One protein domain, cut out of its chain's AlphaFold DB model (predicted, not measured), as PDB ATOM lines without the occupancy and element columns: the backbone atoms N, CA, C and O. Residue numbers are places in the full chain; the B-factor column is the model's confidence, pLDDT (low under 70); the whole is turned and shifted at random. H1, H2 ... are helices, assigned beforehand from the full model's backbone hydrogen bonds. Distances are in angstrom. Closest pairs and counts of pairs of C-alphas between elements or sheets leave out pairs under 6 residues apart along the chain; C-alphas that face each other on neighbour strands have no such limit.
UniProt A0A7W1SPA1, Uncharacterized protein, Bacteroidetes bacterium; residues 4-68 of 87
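What this domain is: This is residues 4 to 68 of the 87 residues of an uncharacterized protein of Bacteroidetes bacterium (UniProt A0A7W1SPA1). This is a strung-out chain with no packed core: two short helices, H1 and H2, sit at one end, H4 makes the other end, and H3 comes shortly before H4. Between H2 and H3 a long stretch with no named element, residues 19 to 46, bridges the ends in a wide arch, and residues 35 to 40 stick out at its top. The printed part has 65 residues with four named helices, in the order H1 H2 H3 H4, and no named strand; the class is all helix, though only 26 of the 65 residues are in named elements. The whole is extended, with a radius of gyration of the C-alphas of 20.7 A and spans of 60 by 29 by 21 A.

How they stand to each other: H1, residues 4 to 10, and H2, residues 15 to 18, are joined by a tight link of 4 residues. They are close but not clearly touching, and their closest C-alphas, those of Phe 10 and Ile 18, are 7.6 A apart. H3, residues 47 to 52, is apart from both H1 and H2. H4, residues 60 to 68, is apart from H1, H2 and H3. In H1, H3 and H4 every O i to N i+4 pair is within hydrogen-bond range; H2 is too short for such a pair, and its one O i to N i+3 pair is within range.

Where its parts are: H1 begins at C-alpha 4, at (24.229, -54.901, 77.249), and is 10.0 A long from first to last C-alpha. H2 measures 5.4 A and H3 8.9 A. H3 begins at C-alpha 47, at (23.186, -28.116, 102.895). H4, the longest helix, measures 12.0 A and ends at C-alpha 68, at (16.840, -24.374, 123.214).

The domain as a whole: The two C-alphas farthest apart, those of Lys 13 and Asn 68, are 60.1 A apart. The printed part has no cut. The link from H2 to H3, 28 residues, is long, and that from H3 to H4, 7 residues, is short. The mean pLDDT of the printed part is 77.2, and residues 27 to 44 are under 70.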
ATOM      1  N   ILE A   4      22.889 -54.406  76.917       87.81
ATOM      2  CA  ILE A   4      24.229 -54.901  77.249       87.81
ATOM      3  C   ILE A   4      25.131 -54.878  76.011       87.81
ATOM      4  O   ILE A   4      26.278 -54.451  76.102       87.81
ATOM      5  N   GLU A   5      24.613 -55.284  74.852       89.31
ATOM      6  CA  GLU A   5      25.345 -55.254  73.580       89.31
ATOM      7  C   GLU A   5      25.719 -53.820  73.188       89.31
ATOM      8  O   GLU A   5      26.882 -53.549  72.897       89.31
ATOM      9  N   THR A   6      24.767 -52.886  73.273       87.56
ATOM     10  CA  THR A   6      24.990 -51.468  72.958       87.56
ATOM     11  C   THR A   6      26.069 -50.844  73.846       87.56
ATOM     12  O   THR A   6      26.934 -50.109  73.366       87.56
ATOM     13  N   LEU A   7      26.051 -51.152  75.146       87.50
ATOM     14  CA  LEU A   7      27.070 -50.691  76.089       87.50
ATOM     15  C   LEU A   7      28.443 -51.304  75.782       87.50
ATOM     16  O   LEU A   7      29.444 -50.587  75.736       87.50
ATOM     17  N   ALA A   8      28.492 -52.615  75.541       91.50
ATOM     18  CA  ALA A   8      29.733 -53.324  75.250       91.50
ATOM     19  C   ALA A   8      30.390 -52.838  73.950       91.50
ATOM     20  O   ALA A   8      31.614 -52.768  73.873       91.50
ATOM     21  N   GLU A   9      29.608 -52.499  72.927       91.25
ATOM     22  CA  GLU A   9      30.123 -51.932  71.679       91.25
ATOM     23  C   GLU A   9      30.606 -50.491  71.841       91.25
ATOM     24  O   GLU A   9      31.641 -50.125  71.285       91.25
ATOM     25  N   PHE A  10      29.900 -49.679  72.629       90.50
ATOM     26  CA  PHE A  10      30.288 -48.294  72.874       90.50
ATOM     27  C   PHE A  10      31.643 -48.192  73.587       90.50
ATOM     28  O   PHE A  10      32.510 -47.445  73.141       90.50
ATOM     29  N   PHE A  11      31.868 -48.996  74.631       90.00
ATOM     30  CA  PHE A  11      33.115 -48.973  75.408       90.00
ATOM     31  C   PHE A  11      34.305 -49.690  74.746       90.00
ATOM     32  O   PHE A  11      35.403 -49.679  75.298       90.00
ATOM     33  N   LYS A  12      34.128 -50.293  73.562       93.88
ATOM     34  CA  LYS A  12      35.247 -50.804  72.743       93.88
ATOM     35  C   LYS A  12      35.966 -49.709  71.951       93.88
ATOM     36  O   LYS A  12      37.062 -49.953  71.454       93.88
ATOM     37  N   LYS A  13      35.339 -48.544  71.789       92.12
ATOM     38  CA  LYS A  13      35.898 -47.397  71.067       92.12
ATOM     39  C   LYS A  13      36.944 -46.676  71.925       92.12
ATOM     40  O   LYS A  13      36.948 -46.786  73.150       92.12
ATOM     41  N   THR A  14      37.835 -45.937  71.282       92.06
ATOM     42  CA  THR A  14      38.869 -45.134  71.950       92.06
ATOM     43  C   THR A  14      38.268 -43.928  72.672       92.06
ATOM     44  O   THR A  14      37.223 -43.413  72.279       92.06
ATOM     45  N   GLU A  15      38.958 -43.420  73.698       86.69
ATOM     46  CA  GLU A  15      38.530 -42.235  74.460       86.69
ATOM     47  C   GLU A  15      38.257 -41.024  73.551       86.69
ATOM     48  O   GLU A  15      37.274 -40.312  73.733       86.69
ATOM     49  N   THR A  16      39.076 -40.836  72.514       89.62
ATOM     50  CA  THR A  16      38.887 -39.784  71.506       89.62
ATOM     51  C   THR A  16      37.614 -39.945  70.678       89.62
ATOM     52  O   THR A  16      37.050 -38.942  70.251       89.62
ATOM     53  N   GLU A  17      37.152 -41.176  70.449       86.25
ATOM     54  CA  GLU A  17      35.947 -41.464  69.659       86.25
ATOM     55  C   GLU A  17      34.653 -41.300  70.463       86.25
ATOM     56  O   GLU A  17      33.606 -41.041  69.872       86.25
ATOM     57  N   ILE A  18      34.710 -41.457  71.788       86.50
ATOM     58  CA  ILE A  18      33.525 -41.408  72.663       86.50
ATOM     59  C   ILE A  18      33.448 -40.155  73.529       86.50
ATOM     60  O   ILE A  18      32.482 -39.992  74.275       86.50
ATOM     61  N   LYS A  19      34.444 -39.268  73.441       84.88
ATOM     62  CA  LYS A  19      34.461 -38.013  74.188       84.88
ATOM     63  C   LYS A  19      33.183 -37.219  73.906       84.88
ATOM     64  O   LYS A  19      32.847 -36.965  72.752       84.88
ATOM     65  N   ASP A  20      32.474 -36.865  74.975       81.31
ATOM     66  CA  ASP A  20      31.206 -36.126  74.947       81.31
ATOM     67  C   ASP A  20      30.054 -36.829  74.190       81.31
ATOM     68  O   ASP A  20      29.056 -36.197  73.840       81.31
ATOM     69  N   GLN A  21      30.151 -38.145  73.968       83.06
ATOM     70  CA  GLN A  21      29.088 -38.966  73.380       83.06
ATOM     71  C   GLN A  21      28.482 -39.926  74.409       83.06
ATOM     72  O   GLN A  21      29.102 -40.291  75.406       83.06
ATOM     73  N   ALA A  22      27.261 -40.378  74.136       83.12
ATOM     74  CA  ALA A  22      26.602 -41.449  74.874       83.12
ATOM     75  C   ALA A  22      26.165 -42.555  73.897       83.12
ATOM     76  O   ALA A  22      25.867 -42.246  72.739       83.12
ATOM     77  N   PRO A  23      26.095 -43.827  74.335       84.88
ATOM     78  CA  PRO A  23      25.566 -44.898  73.502       84.88
ATOM     79  C   PRO A  23      24.128 -44.592  73.069       84.88
ATOM     80  O   PRO A  23      23.300 -44.141  73.870       84.88
ATOM     81  N   GLU A  24      23.832 -44.851  71.796       75.56
ATOM     82  CA  GLU A  24      22.508 -44.637  71.214       75.56
ATOM     83  C   GLU A  24      21.440 -45.413  72.002       75.56
ATOM     84  O   GLU A  24      21.609 -46.589  72.318       75.56
ATOM     85  N   GLY A  25      20.354 -44.735  72.385       73.12
ATOM     86  CA  GLY A  25      19.283 -45.331  73.193       73.12
ATOM     87  C   GLY A  25      19.589 -45.510  74.689       73.12
ATOM     88  O   GLY A  25      18.724 -46.009  75.405       73.12
ATOM     89  N   VAL A  26      20.766 -45.094  75.184       75.06
ATOM     90  CA  VAL A  26      21.179 -45.269  76.598       75.06
ATOM     91  C   VAL A  26      21.353 -43.946  77.357       75.06
ATOM     92  O   VAL A  26      21.363 -43.933  78.586       75.06
ATOM     93  N   CYS A  27      21.456 -42.811  76.660       66.88
ATOM     94  CA  CYS A  27      21.642 -41.508  77.304       66.88
ATOM     95  C   CYS A  27      20.489 -41.157  78.265       66.88
ATOM     96  O   CYS A  27      19.382 -40.839  77.827       66.88
ATOM     97  N   SER A  28      20.772 -41.143  79.573       57.28
ATOM     98  CA  SER A  28      19.829 -40.733  80.622       57.28
ATOM     99  C   SER A  28      19.718 -39.226  80.827       57.28
ATOM    100  O   SER A  28      18.753 -38.742  81.403       57.28
ATOM    101  N   LEU A  29      20.650 -38.456  80.269       50.56
ATOM    102  CA  LEU A  29      20.531 -37.001  80.143       50.56
ATOM    103  C   LEU A  29      19.635 -36.593  78.957       50.56
ATOM    104  O   LEU A  29      19.144 -35.471  78.918       50.56
ATOM    105  N   CYS A  30      19.337 -37.531  78.047       48.91
ATOM    106  CA  CYS A  30      18.201 -37.444  77.127       48.91
ATOM    107  C   CYS A  30      16.884 -37.911  77.771       48.91
ATOM    108  O   CYS A  30      15.851 -37.866  77.107       48.91
ATOM    109  N   TRP A  31      16.864 -38.301  79.054       48.91
ATOM    110  CA  TRP A  31      15.612 -38.549  79.792       48.91
ATOM    111  C   TRP A  31      14.895 -37.244  80.189       48.91
ATOM    112  O   TRP A  31      14.069 -37.226  81.096       48.91
ATOM    113  N   GLY A  32      15.180 -36.157  79.463       50.22
ATOM    114  CA  GLY A  32      14.470 -34.891  79.521       50.22
ATOM    115  C   GLY A  32      14.860 -33.995  80.692       50.22
ATOM    116  O   GLY A  32      15.796 -34.247  81.451       50.22
ATOM    117  N   TYR A  33      14.105 -32.907  80.820       51.59
ATOM    118  CA  TYR A  33      14.092 -32.100  82.030       51.59
ATOM    119  C   TYR A  33      13.616 -32.975  83.189       51.59
ATOM    120  O   TYR A  33      12.571 -33.612  83.083       51.59
ATOM    121  N   GLN A  34      14.344 -32.979  84.307       53.91
ATOM    122  CA  GLN A  34      13.842 -33.569  85.547       53.91
ATOM    123  C   GLN A  34      12.668 -32.719  86.056       53.91
ATOM    124  O   GLN A  34      12.824 -31.746  86.797       53.91
ATOM    125  N   GLU A  35      11.482 -33.049  85.561       47.06
ATOM    126  CA  GLU A  35      10.222 -32.400  85.869       47.06
ATOM    127  C   GLU A  35       9.669 -32.993  87.167       47.06
ATOM    128  O   GLU A  35       9.010 -34.029  87.185       47.06
ATOM    129  N   TYR A  36       9.927 -32.315  88.283       55.97
ATOM    130  CA  TYR A  36       9.273 -32.625  89.550       55.97
ATOM    131  C   TYR A  36       8.067 -31.702  89.723       55.97
ATOM    132  O   TYR A  36       8.228 -30.504  89.991       55.97
ATOM    133  N   ASN A  37       6.860 -32.264  89.608       59.25
ATOM    134  CA  ASN A  37       5.579 -31.552  89.712       59.25
ATOM    135  C   ASN A  37       5.421 -30.424  88.677       59.25
ATOM    136  O   ASN A  37       5.126 -29.284  89.047       59.25
ATOM    137  N   HIS A  38       5.648 -30.712  87.394       59.72
ATOM    138  CA  HIS A  38       5.468 -29.743  86.303       59.72
ATOM    139  C   HIS A  38       6.347 -28.492  86.371       59.72
ATOM    140  O   HIS A  38       5.999 -27.439  85.837       59.72
ATOM    141  N   LYS A  39       7.503 -28.581  87.041       60.41
ATOM    142  CA  LYS A  39       8.454 -27.472  87.154       60.41
ATOM    143  C   LYS A  39       9.874 -27.945  86.887       60.41
ATOM    144  O   LYS A  39      10.360 -28.868  87.537       60.41
ATOM    145  N   ILE A  40      10.553 -27.242  85.982       61.22
ATOM    146  CA  ILE A  40      11.999 -27.353  85.800       61.22
ATOM    147  C   ILE A  40      12.651 -26.690  87.014       61.22
ATOM    148  O   ILE A  40      12.529 -25.478  87.214       61.22
ATOM    149  N   ARG A  41      13.305 -27.486  87.859       61.41
ATOM    150  CA  ARG A  41      14.020 -26.991  89.040       61.41
ATOM    151  C   ARG A  41      15.505 -26.897  88.718       61.41
ATOM    152  O   ARG A  41      16.072 -27.806  88.124       61.41
ATOM    153  N   LYS A  42      16.144 -25.800  89.125       63.56
ATOM    154  CA  LYS A  42      17.608 -25.739  89.153       63.56
ATOM    155  C   LYS A  42      18.088 -26.690  90.246       63.56
ATOM    156  O   LYS A  42      17.562 -26.636  91.356       63.56
ATOM    157  N   LEU A  43      19.068 -27.534  89.928       65.25
ATOM    158  CA  LEU A  43      19.817 -28.288  90.929       65.25
ATOM    159  C   LEU A  43      20.410 -27.275  91.915       65.25
ATOM    160  O   LEU A  43      21.236 -26.445  91.536       65.25
ATOM    161  N   TYR A  44      19.914 -27.288  93.147       63.06
ATOM    162  CA  TYR A  44      20.420 -26.463  94.233       63.06
ATOM    163  C   TYR A  44      21.033 -27.398  95.265       63.06
ATOM    164  O   TYR A  44      20.408 -28.387  95.646       63.06
ATOM    165  N   ALA A  45      22.261 -27.102  95.681       70.81
ATOM    166  CA  ALA A  45      22.895 -27.815  96.776       70.81
ATOM    167  C   ALA A  45      22.213 -27.388  98.082       70.81
ATOM    168  O   ALA A  45      22.401 -26.265  98.548       70.81
ATOM    169  N   ASP A  46      21.382 -28.268  98.635       77.56
ATOM    170  CA  ASP A  46      20.758 -28.056  99.935       77.56
ATOM    171  C   ASP A  46      21.641 -28.648 101.035       77.56
ATOM    172  O   ASP A  46      21.701 -29.862 101.227       77.56
ATOM    173  N   LYS A  47      22.301 -27.763 101.782       79.25
ATOM    174  CA  LYS A  47      23.186 -28.116 102.895       79.25
ATOM    175  C   LYS A  47      22.462 -28.885 104.012       79.25
ATOM    176  O   LYS A  47      23.092 -29.617 104.771       79.25
ATOM    177  N   GLN A  48      21.136 -28.764 104.109       78.44
ATOM    178  CA  GLN A  48      20.343 -29.511 105.083       78.44
ATOM    179  C   GLN A  48      20.406 -31.027 104.842       78.44
ATOM    180  O   GLN A  48      20.284 -31.800 105.793       78.44
ATOM    181  N   ILE A  49      20.618 -31.458 103.594       82.88
ATOM    182  CA  ILE A  49      20.772 -32.875 103.244       82.88
ATOM    183  C   ILE A  49      22.022 -33.448 103.922       82.88
ATOM    184  O   ILE A  49      21.946 -34.513 104.535       82.88
ATOM    185  N   ASP A  50      23.136 -32.719 103.897       86.69
ATOM    186  CA  ASP A  50      24.397 -33.150 104.508       86.69
ATOM    187  C   ASP A  50      24.293 -33.215 106.038       86.69
ATOM    188  O   ASP A  50      24.777 -34.162 106.661       86.69
ATOM    189  N   VAL A  51      23.581 -32.262 106.648       86.00
ATOM    190  CA  VAL A  51      23.273 -32.271 108.090       86.00
ATOM    191  C   VAL A  51      22.429 -33.490 108.472       86.00
ATOM    192  O   VAL A  51      22.728 -34.169 109.456       86.00
ATOM    193  N   ASN A  52      21.396 -33.807 107.685       83.31
ATOM    194  CA  ASN A  52      20.543 -34.976 107.922       83.31
ATOM    195  C   ASN A  52      21.306 -36.298 107.732       83.31
ATOM    196  O   ASN A  52      21.002 -37.278 108.408       83.31
ATOM    197  N   ASN A  53      22.309 -36.311 106.851       87.75
ATOM    198  CA  ASN A  53      23.185 -37.457 106.602       87.75
ATOM    199  C   ASN A  53      24.401 -37.521 107.544       87.75
ATOM    200  O   ASN A  53      25.282 -38.354 107.335       87.75
ATOM    201  N   HIS A  54      24.467 -36.669 108.574       86.94
ATOM    202  CA  HIS A  54      25.580 -36.594 109.532       86.94
ATOM    203  C   HIS A  54      26.953 -36.291 108.903       86.94
ATOM    204  O   HIS A  54      27.988 -36.636 109.471       86.94
ATOM    205  N   GLN A  55      26.969 -35.651 107.734       87.50
ATOM    206  CA  GLN A  55      28.187 -35.247 107.025       87.50
ATOM    207  C   GLN A  55      28.563 -33.783 107.283       87.50
ATOM    208  O   GLN A  55      29.701 -33.393 107.035       87.50
ATOM    209  N   ASP A  56      27.635 -32.988 107.820       88.81
ATOM    210  CA  ASP A  56      27.877 -31.615 108.264       88.81
ATOM    211  C   ASP A  56      27.069 -31.305 109.544       88.81
ATOM    212  O   ASP A  56      26.354 -32.148 110.092       88.81
ATOM    213  N   SER A  57      27.205 -30.081 110.037       85.62
ATOM    214  CA  SER A  57      26.635 -29.555 111.272       85.62
ATOM    215  C   SER A  57      25.580 -28.483 111.000       85.62
ATOM    216  O   SER A  57      25.570 -27.824 109.955       85.62
ATOM    217  N   TYR A  58      24.671 -28.307 111.961       83.31
ATOM    218  CA  TYR A  58      23.654 -27.261 111.894       83.31
ATOM    219  C   TYR A  58      24.295 -25.876 111.809       83.31
ATOM    220  O   TYR A  58      25.315 -25.591 112.439       83.31
ATOM    221  N   MET A  59      23.654 -24.974 111.068       82.00
ATOM    222  CA  MET A  59      24.019 -23.559 111.123       82.00
ATOM    223  C   MET A  59      23.655 -22.979 112.498       82.00
ATOM    224  O   MET A  59      22.679 -23.411 113.103       82.00
ATOM    225  N   LEU A  60      24.382 -21.954 112.958       85.31
ATOM    226  CA  LEU A  60      24.269 -21.379 114.312       85.31
ATOM    227  C   LEU A  60      22.820 -21.190 114.810       85.31
ATOM    228  O   LEU A  60      22.487 -21.590 115.921       85.31
ATOM    229  N   ILE A  61      21.947 -20.599 113.986       83.88
ATOM    230  CA  ILE A  61      20.543 -20.353 114.356       83.88
ATOM    231  C   ILE A  61      19.754 -21.667 114.458       83.88
ATOM    232  O   ILE A  61      18.956 -21.829 115.375       83.88
ATOM    233  N   GLN A  62      19.972 -22.608 113.537       81.31
ATOM    234  CA  GLN A  62      19.301 -23.912 113.569       81.31
ATOM    235  C   GLN A  62      19.722 -24.721 114.795       81.31
ATOM    236  O   GLN A  62      18.879 -25.355 115.424       81.31
ATOM    237  N   ASP A  63      21.007 -24.671 115.143       83.94
ATOM    238  CA  ASP A  63      21.541 -25.354 116.315       83.94
ATOM    239  C   ASP A  63      20.955 -24.767 117.606       83.94
ATOM    240  O   ASP A  63      20.452 -25.503 118.454       83.94
ATOM    241  N   PHE A  64      20.887 -23.432 117.699       89.81
ATOM    242  CA  PHE A  64      20.218 -22.749 118.805       89.81
ATOM    243  C   PHE A  64      18.756 -23.189 118.946       89.81
ATOM    244  O   PHE A  64      18.343 -23.578 120.036       89.81
ATOM    245  N   VAL A  65      17.985 -23.169 117.854       86.31
ATOM    246  CA  VAL A  65      16.575 -23.593 117.851       86.31
ATOM    247  C   VAL A  65      16.446 -25.046 118.307       86.31
ATOM    248  O   VAL A  65      15.644 -25.330 119.190       86.31
ATOM    249  N   LYS A  66      17.257 -25.955 117.752       80.50
ATOM    250  CA  LYS A  66      17.212 -27.386 118.080       80.50
ATOM    251  C   LYS A  66      17.533 -27.664 119.551       80.50
ATOM    252  O   LYS A  66      16.965 -28.588 120.123       80.50
ATOM    253  N   GLN A  67      18.459 -26.910 120.139       86.25
ATOM    254  CA  GLN A  67      18.910 -27.126 121.514       86.25
ATOM    255  C   GLN A  67      18.051 -26.414 122.565       86.25
ATOM    256  O   GLN A  67      17.999 -26.876 123.700       86.25
ATOM    257  N   ASN A  68      17.420 -25.287 122.220       88.00
ATOM    258  CA  ASN A  68      16.840 -24.374 123.214       88.00
ATOM    259  C   ASN A  68      15.326 -24.184 123.091       88.00
ATOM    260  O   ASN A  68      14.738 -23.562 123.973       88.00
TER     261      ASN A  68